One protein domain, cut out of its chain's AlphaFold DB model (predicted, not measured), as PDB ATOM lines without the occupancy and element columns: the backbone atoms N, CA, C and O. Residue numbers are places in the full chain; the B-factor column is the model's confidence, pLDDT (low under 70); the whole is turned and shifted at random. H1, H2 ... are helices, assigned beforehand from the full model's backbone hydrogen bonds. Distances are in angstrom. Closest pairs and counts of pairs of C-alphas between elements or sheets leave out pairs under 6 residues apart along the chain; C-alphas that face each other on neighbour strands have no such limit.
ATOM      1  N   HIS A 102     129.401 153.257 135.642       74.81
ATOM      2  CA  HIS A 102     128.694 152.032 136.039       74.81
ATOM      3  C   HIS A 102     128.243 152.065 137.508       74.81
ATOM      4  O   HIS A 102     127.162 151.588 137.835       74.81
ATOM      5  N   ILE A 103     129.036 152.669 138.400       78.50
ATOM      6  CA  ILE A 103     128.658 152.842 139.813       78.50
ATOM      7  C   ILE A 103     127.450 153.786 139.954       78.50
ATOM      8  O   ILE A 103     126.597 153.591 140.825       78.50
ATOM      9  N   GLU A 104     127.382 154.835 139.138       77.44
ATOM     10  CA  GLU A 104     126.254 155.770 139.105       77.44
ATOM     11  C   GLU A 104     124.995 155.114 138.526       77.44
ATOM     12  O   GLU A 104     123.915 155.278 139.102       77.44
ATOM     13  N   ASP A 105     125.137 154.316 137.468       77.88
ATOM     14  CA  ASP A 105     124.043 153.555 136.863       77.88
ATOM     15  C   ASP A 105     123.454 152.538 137.846       77.88
ATOM     16  O   ASP A 105     122.247 152.558 138.092       77.88
ATOM     17  N   GLU A 106     124.291 151.736 138.512       81.88
ATOM     18  CA  GLU A 106     123.844 150.803 139.556       81.88
ATOM     19  C   GLU A 106     123.085 151.527 140.681       81.88
ATOM     20  O   GLU A 106     122.043 151.064 141.154       81.88
ATOM     21  N   ARG A 107     123.569 152.703 141.105       85.19
ATOM     22  CA  ARG A 107     122.902 153.513 142.136       85.19
ATOM     23  C   ARG A 107     121.551 154.037 141.656       85.19
ATOM     24  O   ARG A 107     120.592 154.079 142.431       85.19
ATOM     25  N   LYS A 108     121.467 154.461 140.398       86.69
ATOM     26  CA  LYS A 108     120.232 154.950 139.782       86.69
ATOM     27  C   LYS A 108     119.205 153.829 139.660       86.69
ATOM     28  O   LYS A 108     118.048 154.035 140.023       86.69
ATOM     29  N   GLU A 109     119.619 152.648 139.220       87.00
ATOM     30  CA  GLU A 109     118.765 151.460 139.180       87.00
ATOM     31  C   GLU A 109     118.267 151.075 140.577       87.00
ATOM     32  O   GLU A 109     117.070 150.846 140.761       87.00
ATOM     33  N   GLU A 110     119.140 151.088 141.590       88.12
ATOM     34  CA  GLU A 110     118.756 150.826 142.981       88.12
ATOM     35  C   GLU A 110     117.689 151.820 143.475       88.12
ATOM     36  O   GLU A 110     116.694 151.409 144.080       88.12
ATOM     37  N   ARG A 111     117.842 153.113 143.158       88.19
ATOM     38  CA  ARG A 111     116.851 154.155 143.472       88.19
ATOM     39  C   ARG A 111     115.524 153.956 142.746       88.19
ATOM     40  O   ARG A 111     114.470 154.090 143.367       88.19
ATOM     41  N   LEU A 112     115.543 153.587 141.466       89.50
ATOM     42  CA  LEU A 112     114.322 153.300 140.703       89.50
ATOM     43  C   LEU A 112     113.568 152.090 141.269       89.50
ATOM     44  O   LEU A 112     112.347 152.139 141.429       89.50
ATOM     45  N   LEU A 113     114.287 151.027 141.630       89.75
ATOM     46  CA  LEU A 113     113.704 149.846 142.266       89.75
ATOM     47  C   LEU A 113     113.105 150.182 143.636       89.75
ATOM     48  O   LEU A 113     111.984 149.769 143.937       89.75
ATOM     49  N   ALA A 114     113.822 150.949 144.458       89.88
ATOM     50  CA  ALA A 114     113.333 151.420 145.750       89.88
ATOM     51  C   ALA A 114     112.040 152.235 145.604       89.88
ATOM     52  O   ALA A 114     111.038 151.925 146.259       89.88
ATOM     53  N   LYS A 115     112.024 153.197 144.675       90.81
ATOM     54  CA  LYS A 115     110.845 154.007 144.356       90.81
ATOM     55  C   LYS A 115     109.652 153.149 143.939       90.81
ATOM     56  O   LYS A 115     108.580 153.271 144.527       90.81
ATOM     57  N   ALA A 116     109.843 152.218 143.003       90.44
ATOM     58  CA  ALA A 116     108.777 151.331 142.538       90.44
ATOM     59  C   ALA A 116     108.170 150.492 143.680       90.44
ATOM     60  O   ALA A 116     106.957 150.268 143.734       90.44
ATOM     61  N   VAL A 117     108.991 150.044 144.636       91.94
ATOM     62  CA  VAL A 117     108.502 149.301 145.806       91.94
ATOM     63  C   VAL A 117     107.681 150.191 146.739       91.94
ATOM     64  O   VAL A 117     106.634 149.750 147.230       91.94
ATOM     65  N   LEU A 118     108.126 151.421 146.998       89.75
ATOM     66  CA  LEU A 118     107.385 152.379 147.820       89.75
ATOM     67  C   LEU A 118     106.049 152.756 147.166       89.75
ATOM     68  O   LEU A 118     105.010 152.689 147.829       89.75
ATOM     69  N   GLU A 119     106.037 153.014 145.858       89.56
ATOM     70  CA  GLU A 119     104.816 153.283 145.085       89.56
ATOM     71  C   GLU A 119     103.834 152.111 145.170       89.56
ATOM     72  O   GLU A 119     102.650 152.293 145.467       89.56
ATOM     73  N   ALA A 120     104.321 150.876 145.020       90.31
ATOM     74  CA  ALA A 120     103.493 149.686 145.165       90.31
ATOM     75  C   ALA A 120     102.917 149.534 146.587       90.31
ATOM     76  O   ALA A 120     101.786 149.059 146.758       90.31
ATOM     77  N   ARG A 121     103.662 149.927 147.629       91.06
ATOM     78  CA  ARG A 121     103.169 149.938 149.019       91.06
ATOM     79  C   ARG A 121     102.090 150.999 149.219       91.06
ATOM     80  O   ARG A 121     101.074 150.694 149.849       91.06
ATOM     81  N   LEU A 122     102.268 152.200 148.673       88.81
ATOM     82  CA  LEU A 122     101.257 153.256 148.729       88.81
ATOM     83  C   LEU A 122      99.988 152.864 147.977       88.81
ATOM     84  O   LEU A 122      98.900 152.947 148.543       88.81
ATOM     85  N   ALA A 123     100.109 152.327 146.764       88.06
ATOM     86  CA  ALA A 123      98.967 151.860 145.982       88.06
ATOM     87  C   ALA A 123      98.135 150.808 146.741       88.06
ATOM     88  O   ALA A 123      96.902 150.840 146.721       88.06
ATOM     89  N   LYS A 124      98.793 149.902 147.481       91.38
ATOM     90  CA  LYS A 124      98.105 148.941 148.357       91.38
ATOM     91  C   LYS A 124      97.331 149.632 149.481       91.38
ATOM     92  O   LYS A 124      96.179 149.261 149.710       91.38
ATOM     93  N   LYS A 125      97.923 150.627 150.152       88.81
ATOM     94  CA  LYS A 125      97.246 151.407 151.204       88.81
ATOM     95  C   LYS A 125      96.036 152.161 150.650       88.81
ATOM     96  O   LYS A 125      94.950 152.055 151.212       88.81
ATOM     97  N   VAL A 126      96.184 152.828 149.505       88.69
ATOM     98  CA  VAL A 126      95.085 153.548 148.837       88.69
ATOM     99  C   VAL A 126      93.942 152.596 148.484       88.69
ATOM    100  O   VAL A 126      92.784 152.886 148.776       88.69
ATOM    101  N   LYS A 127      94.242 151.416 147.930       88.38
ATOM    102  CA  LYS A 127      93.218 150.413 147.600       88.38
ATOM    103  C   LYS A 127      92.484 149.889 148.841       88.38
ATOM    104  O   LYS A 127      91.270 149.671 148.796       88.38
ATOM    105  N   GLN A 128      93.202 149.672 149.945       90.69
ATOM    106  CA  GLN A 128      92.601 149.277 151.223       90.69
ATOM    107  C   GLN A 128      91.652 150.360 151.744       90.69
ATOM    108  O   GLN A 128      90.519 150.047 152.114       90.69
ATOM    109  N   GLU A 129      92.075 151.620 151.686       88.00
ATOM    110  CA  GLU A 129      91.289 152.761 152.149       88.00
ATOM    111  C   GLU A 129      90.038 152.989 151.292       88.00
ATOM    112  O   GLU A 129      88.932 153.088 151.820       88.00
ATOM    113  N   GLN A 130      90.161 152.933 149.964       87.31
ATOM    114  CA  GLN A 130      89.014 152.996 149.051       87.31
ATOM    115  C   GLN A 130      87.999 151.880 149.327       87.31
ATOM    116  O   GLN A 130      86.789 152.103 149.314       87.31
ATOM    117  N   THR A 131      88.480 150.671 149.629       91.12
ATOM    118  CA  THR A 131      87.609 149.543 149.985       91.12
ATOM    119  C   THR A 131      86.894 149.783 151.319       91.12
ATOM    120  O   THR A 131      85.731 149.399 151.465       91.12
ATOM    121  N   ARG A 132      87.563 150.412 152.293       91.75
ATOM    122  CA  ARG A 132      86.977 150.789 153.588       91.75
ATOM    123  C   ARG A 132      85.880 151.838 153.405       91.75
ATOM    124  O   ARG A 132      84.739 151.577 153.786       91.75
ATOM    125  N   LEU A 133      86.184 152.937 152.718       88.81
ATOM    126  CA  LEU A 133      85.232 154.013 152.428       88.81
ATOM    127  C   LEU A 133      84.014 153.507 151.641       88.81
ATOM    128  O   LEU A 133      82.876 153.843 151.966       88.81
ATOM    129  N   ALA A 134      84.211 152.621 150.659       90.81
ATOM    130  CA  ALA A 134      83.105 152.022 149.912       90.81
ATOM    131  C   ALA A 134      82.181 151.156 150.794       90.81
ATOM    132  O   ALA A 134      80.965 151.123 150.584       90.81
ATOM    133  N   LYS A 135      82.731 150.445 151.791       92.75
ATOM    134  CA  LYS A 135      81.931 149.680 152.763       92.75
ATOM    135  C   LYS A 135      81.148 150.610 153.690       92.75
ATOM    136  O   LYS A 135      79.964 150.361 153.916       92.75
ATOM    137  N   GLU A 136      81.777 151.675 154.177       89.75
ATOM    138  CA  GLU A 136      81.143 152.682 155.038       89.75
ATOM    139  C   GLU A 136      80.011 153.417 154.310       89.75
ATOM    140  O   GLU A 136      78.903 153.518 154.840       89.75
ATOM    141  N   ALA A 137      80.225 153.820 153.054       89.00
ATOM    142  CA  ALA A 137      79.198 154.444 152.221       89.00
ATOM    143  C   ALA A 137      77.977 153.526 152.031       89.00
ATOM    144  O   ALA A 137      76.839 153.951 152.247       89.00
ATOM    145  N   LYS A 138      78.198 152.236 151.729       90.88
ATOM    146  CA  LYS A 138      77.115 151.240 151.612       90.88
ATOM    147  C   LYS A 138      76.349 151.047 152.923       90.88
ATOM    148  O   LYS A 138      75.134 150.851 152.902       90.88
ATOM    149  N   GLN A 139      77.025 151.074 154.071       88.81
ATOM    150  CA  GLN A 139      76.360 150.983 155.376       88.81
ATOM    151  C   GLN A 139      75.550 152.248 155.696       88.81
ATOM    152  O   GLN A 139      74.406 152.144 156.149       88.81
ATOM    153  N   ALA A 140      76.096 153.431 155.411       87.25
ATOM    154  CA  ALA A 140      75.411 154.704 155.603       87.25
ATOM    155  C   ALA A 140      74.144 154.807 154.738       87.25
ATOM    156  O   ALA A 140      73.101 155.255 155.221       87.25
ATOM    157  N   GLU A 141      74.196 154.343 153.487       86.00
ATOM    158  CA  GLU A 141      73.035 154.298 152.595       86.00
ATOM    159  C   GLU A 141      71.940 153.362 153.130       86.00
ATOM    160  O   GLU A 141      70.774 153.756 153.222       86.00
ATOM    161  N   LYS A 142      72.310 152.158 153.594       87.06
ATOM    162  CA  LYS A 142      71.369 151.224 154.240       87.06
ATOM    163  C   LYS A 142      70.693 151.847 155.466       87.06
ATOM    164  O   LYS A 142      69.472 151.748 155.598       87.06
ATOM    165  N   MET A 143      71.446 152.538 156.327       81.94
ATOM    166  CA  MET A 143      70.882 153.225 157.498       81.94
ATOM    167  C   MET A 143      69.947 154.382 157.118       81.94
ATOM    168  O   MET A 143      68.900 154.555 157.748       81.94
ATOM    169  N   LYS A 144      70.274 155.162 156.078       83.12
ATOM    170  CA  LYS A 144      69.395 156.227 155.559       83.12
ATOM    171  C   LYS A 144      68.087 155.650 155.006       83.12
ATOM    172  O   LYS A 144      67.012 156.134 155.362       83.12
ATOM    173  N   ASN A 145      68.155 154.575 154.219       76.75
ATOM    174  CA  ASN A 145      66.970 153.908 153.669       76.75
ATOM    175  C   ASN A 145      66.077 153.306 154.769       76.75
ATOM    176  O   ASN A 145      64.854 153.443 154.706       76.75
ATOM    177  N   GLN A 146      66.660 152.734 155.827       75.12
ATOM    178  CA  GLN A 146      65.905 152.204 156.969       75.12
ATOM    179  C   GLN A 146      65.192 153.306 157.778       75.12
ATOM    180  O   GLN A 146      64.039 153.129 158.179       75.12
ATOM    181  N   LYS A 147      65.828 154.471 157.977       72.00
ATOM    182  CA  LYS A 147      65.193 155.645 158.611       72.00
ATOM    183  C   LYS A 147      64.063 156.223 157.750       72.00
ATOM    184  O   LYS A 147      62.999 156.540 158.278       72.00
ATOM    185  N   ASN A 148      64.246 156.291 156.430       64.38
ATOM    186  CA  ASN A 148      63.211 156.757 155.500       64.38
ATOM    187  C   ASN A 148      61.994 155.816 155.440       64.38
ATOM    188  O   ASN A 148      60.865 156.289 155.310       64.38
ATOM    189  N   LEU A 149      62.190 154.501 155.590       62.22
ATOM    190  CA  LEU A 149      61.093 153.530 155.711       62.22
ATOM    191  C   LEU A 149      60.277 153.724 156.999       62.22
ATOM    192  O   LEU A 149      59.056 153.597 156.961       62.22
ATOM    193  N   ARG A 150      60.919 154.097 158.117       60.41
ATOM    194  CA  ARG A 150      60.231 154.417 159.384       60.41
ATOM    195  C   ARG A 150      59.486 155.760 159.356       60.41
ATOM    196  O   ARG A 150      58.439 155.874 159.981       60.41
ATOM    197  N   ASN A 151      59.961 156.742 158.585       55.69
ATOM    198  CA  ASN A 151      59.360 158.083 158.495       55.69
ATOM    199  C   ASN A 151      58.320 158.265 157.369       55.69
ATOM    200  O   ASN A 151      57.842 159.377 157.148       55.69
ATOM    201  N   LYS A 152      57.872 157.190 156.705       52.78
ATOM    202  CA  LYS A 152      56.834 157.222 155.648       52.78
ATOM    203  C   LYS A 152      55.418 157.642 156.106       52.78
ATOM    204  O   LYS A 152      54.473 157.511 155.334       52.78
ATOM    205  N   PRO A 167      90.831 162.598 146.596       55.72
ATOM    206  CA  PRO A 167      91.922 161.644 146.465       55.72
ATOM    207  C   PRO A 167      93.066 162.000 147.423       55.72
ATOM    208  O   PRO A 167      93.615 163.098 147.383       55.72
ATOM    209  N   ILE A 168      93.447 161.041 148.268       53.03
ATOM    210  CA  ILE A 168      94.629 161.134 149.131       53.03
ATOM    211  C   ILE A 168      95.866 161.104 148.227       53.03
ATOM    212  O   ILE A 168      96.213 160.055 147.682       53.03
ATOM    213  N   LYS A 169      96.526 162.251 148.063       56.12
ATOM    214  CA  LYS A 169      97.815 162.356 147.378       56.12
ATOM    215  C   LYS A 169      98.915 162.274 148.435       56.12
ATOM    216  O   LYS A 169      99.156 163.231 149.158       56.12
ATOM    217  N   MET A 170      99.515 161.097 148.574       63.25
ATOM    218  CA  MET A 170     100.767 160.928 149.311       63.25
ATOM    219  C   MET A 170     101.868 160.796 148.264       63.25
ATOM    220  O   MET A 170     101.913 159.793 147.553       63.25
ATOM    221  N   GLU A 171     102.672 161.841 148.109       77.50
ATOM    222  CA  GLU A 171     103.857 161.830 147.250       77.50
ATOM    223  C   GLU A 171     105.015 161.163 148.006       77.50
ATOM    224  O   GLU A 171     105.086 161.273 149.226       77.50
ATOM    225  N   ILE A 172     105.850 160.409 147.285       81.06
ATOM    226  CA  ILE A 172     107.097 159.825 147.804       81.06
ATOM    227  C   ILE A 172     108.194 160.814 147.446       81.06
ATOM    228  O   ILE A 172     108.341 161.124 146.256       81.06
ATOM    229  N   ASP A 173     108.930 161.301 148.436       87.44
ATOM    230  CA  ASP A 173     110.064 162.193 148.208       87.44
ATOM    231  C   ASP A 173     111.383 161.416 148.008       87.44
ATOM    232  O   ASP A 173     111.421 160.182 148.013       87.44
ATOM    233  N   GLU A 174     112.471 162.130 147.702       83.69
ATOM    234  CA  GLU A 174     113.785 161.499 147.505       83.69
ATOM    235  C   GLU A 174     114.384 160.970 148.815       83.69
ATOM    236  O   GLU A 174     115.090 159.957 148.795       83.69
ATOM    237  N   ASP A 175     114.051 161.597 149.944       85.56
ATOM    238  CA  ASP A 175     114.529 161.209 151.271       85.56
ATOM    239  C   ASP A 175     113.911 159.863 151.699       85.56
ATOM    240  O   ASP A 175     114.627 158.974 152.163       85.56
ATOM    241  N   ASP A 176     112.623 159.637 151.417       84.75
ATOM    242  CA  ASP A 176     111.906 158.371 151.607       84.75
ATOM    243  C   ASP A 176     112.591 157.210 150.861       84.75
ATOM    244  O   ASP A 176     112.640 156.068 151.340       84.75
ATOM    245  N   ILE A 177     113.101 157.483 149.654       85.56
ATOM    246  CA  ILE A 177     113.793 156.497 148.816       85.56
ATOM    247  C   ILE A 177     115.149 156.151 149.433       85.56
ATOM    248  O   ILE A 177     115.475 154.965 149.566       85.56
ATOM    249  N   ASP A 178     115.935 157.157 149.812       85.62
ATOM    250  CA  ASP A 178     117.262 156.959 150.394       85.62
ATOM    251  C   ASP A 178     117.183 156.273 151.771       85.62
ATOM    252  O   ASP A 178     117.945 155.330 152.030       85.62
ATOM    253  N   ASP A 179     116.204 156.632 152.608       87.38
ATOM    254  CA  ASP A 179     115.926 155.965 153.884       87.38
ATOM    255  C   ASP A 179     115.564 154.492 153.673       87.38
ATOM    256  O   ASP A 179     116.128 153.597 154.317       87.38
ATOM    257  N   TYR A 180     114.697 154.196 152.701       86.94
ATOM    258  CA  TYR A 180     114.344 152.821 152.356       86.94
ATOM    259  C   TYR A 180     115.558 152.001 151.882       86.94
ATOM    260  O   TYR A 180     115.733 150.838 152.276       86.94
ATOM    261  N   ILE A 181     116.435 152.581 151.059       86.19
ATOM    262  CA  ILE A 181     117.681 151.929 150.622       86.19
ATOM    263  C   ILE A 181     118.598 151.668 151.823       86.19
ATOM    264  O   ILE A 181     119.155 150.575 151.968       86.19
ATOM    265  N   TYR A 182     118.746 152.638 152.720       85.81
ATOM    266  CA  TYR A 182     119.592 152.507 153.898       85.81
ATOM    267  C   TYR A 182     119.091 151.421 154.863       85.81
ATOM    268  O   TYR A 182     119.868 150.568 155.317       85.81
ATOM    269  N   GLU A 183     117.787 151.387 155.136       82.56
ATOM    270  CA  GLU A 183     117.154 150.367 155.971       82.56
ATOM    271  C   GLU A 183     117.273 148.967 155.363       82.56
ATOM    272  O   GLU A 183     117.630 148.006 156.056       82.56
ATOM    273  N   THR A 184     117.043 148.833 154.056       78.56
ATOM    274  CA  THR A 184     117.173 147.543 153.367       78.56
ATOM    275  C   THR A 184     118.621 147.048 153.340       78.56
ATOM    276  O   THR A 184     118.855 145.851 153.538       78.56
ATOM    277  N   LYS A 185     119.616 147.934 153.198       76.44
ATOM    278  CA  LYS A 185     121.044 147.587 153.326       76.44
ATOM    279  C   LYS A 185     121.409 147.144 154.745       76.44
ATOM    280  O   LYS A 185     122.131 146.158 154.906       76.44
ATOM    281  N   LYS A 186     120.872 147.794 155.785       67.69
ATOM    282  CA  LYS A 186     121.030 147.342 157.182       67.69
ATOM    283  C   LYS A 186     120.408 145.969 157.418       67.69
ATOM    284  O   LYS A 186     121.052 145.122 158.038       67.69
ATOM    285  N   ALA A 187     119.205 145.727 156.899       60.12
ATOM    286  CA  ALA A 187     118.523 144.439 157.016       60.12
ATOM    287  C   ALA A 187     119.273 143.304 156.292       60.12
ATOM    288  O   ALA A 187     119.243 142.156 156.735       60.12
ATOM    289  N   LYS A 188     120.004 143.629 155.216       58.19
ATOM    290  CA  LYS A 188     120.875 142.705 154.473       58.19
ATOM    291  C   LYS A 188     122.242 142.458 155.122       58.19
ATOM    292  O   LYS A 188     123.025 141.704 154.540       58.19
ATOM    293  N   LYS A 189     122.561 143.015 156.305       54.31
ATOM    294  CA  LYS A 189     123.746 142.584 157.071       54.31
ATOM    295  C   LYS A 189     123.595 141.096 157.387       54.31
ATOM    296  O   LYS A 189     122.910 140.708 158.331       54.31
TER     297      LYS A 189
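This is residues 102 to 152 and 167 to 189 of the 242 residues of the protein "PHD-type domain-containing protein" of Caenorhabditis tropicalis (UniProt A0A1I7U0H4). One very long, straight helix, H1, makes the length of this model, and a short helix, H2, crosses it nearer its first residue than its last, with the unnamed residues 167 to 173 strung out beside H1 ahead of H2. Both ends of H1 stick out past the small body where the two helices meet: residues 102 to 109 stand free at one end, and at the other residues 131 to 152, of which 131 to 150 belong to H1. The printed part has 74 residues with two named helices, H1 then H2, and no named strand; the class is all helix. The whole is extended, with a radius of gyration of the C-alphas of 21.4 A, and spans 74 by 24 by 15 A.

Begin with H1, residues 102 to 150, and look at its residues 110 to 118, which alone touch H2, residues 174 to 187. H2 touches H1 with residues 177 to 181 alone; the closest C-alphas of the two helices are those of Lys 115 and Ile 177, 5.9 A apart. The lines of the two helices are about perpendicular, at 75 degrees. In H1 and H2 every O i to N i+4 pair is within hydrogen-bond range.

Find C-alpha 102 at (128.694, 152.032, 136.039); from there H1 runs 72.4 A to C-alpha 150 at (60.231, 154.417, 159.384). H2 begins at C-alpha 174 and ends 20.1 A away at C-alpha 187, at (118.523, 144.439, 157.016).

The two C-alphas farthest apart are those of His 102 and Lys 152, 74.7 A. Residues 153 to 166 are not printed, and C-alphas 152 and 167 are 36.5 A apart across this cut, which lies in the link from H1 to H2. The mean pLDDT of the printed part is 81.2; look for values under 70 at residues 148 to 152, 167 to 170 and 186 to 189.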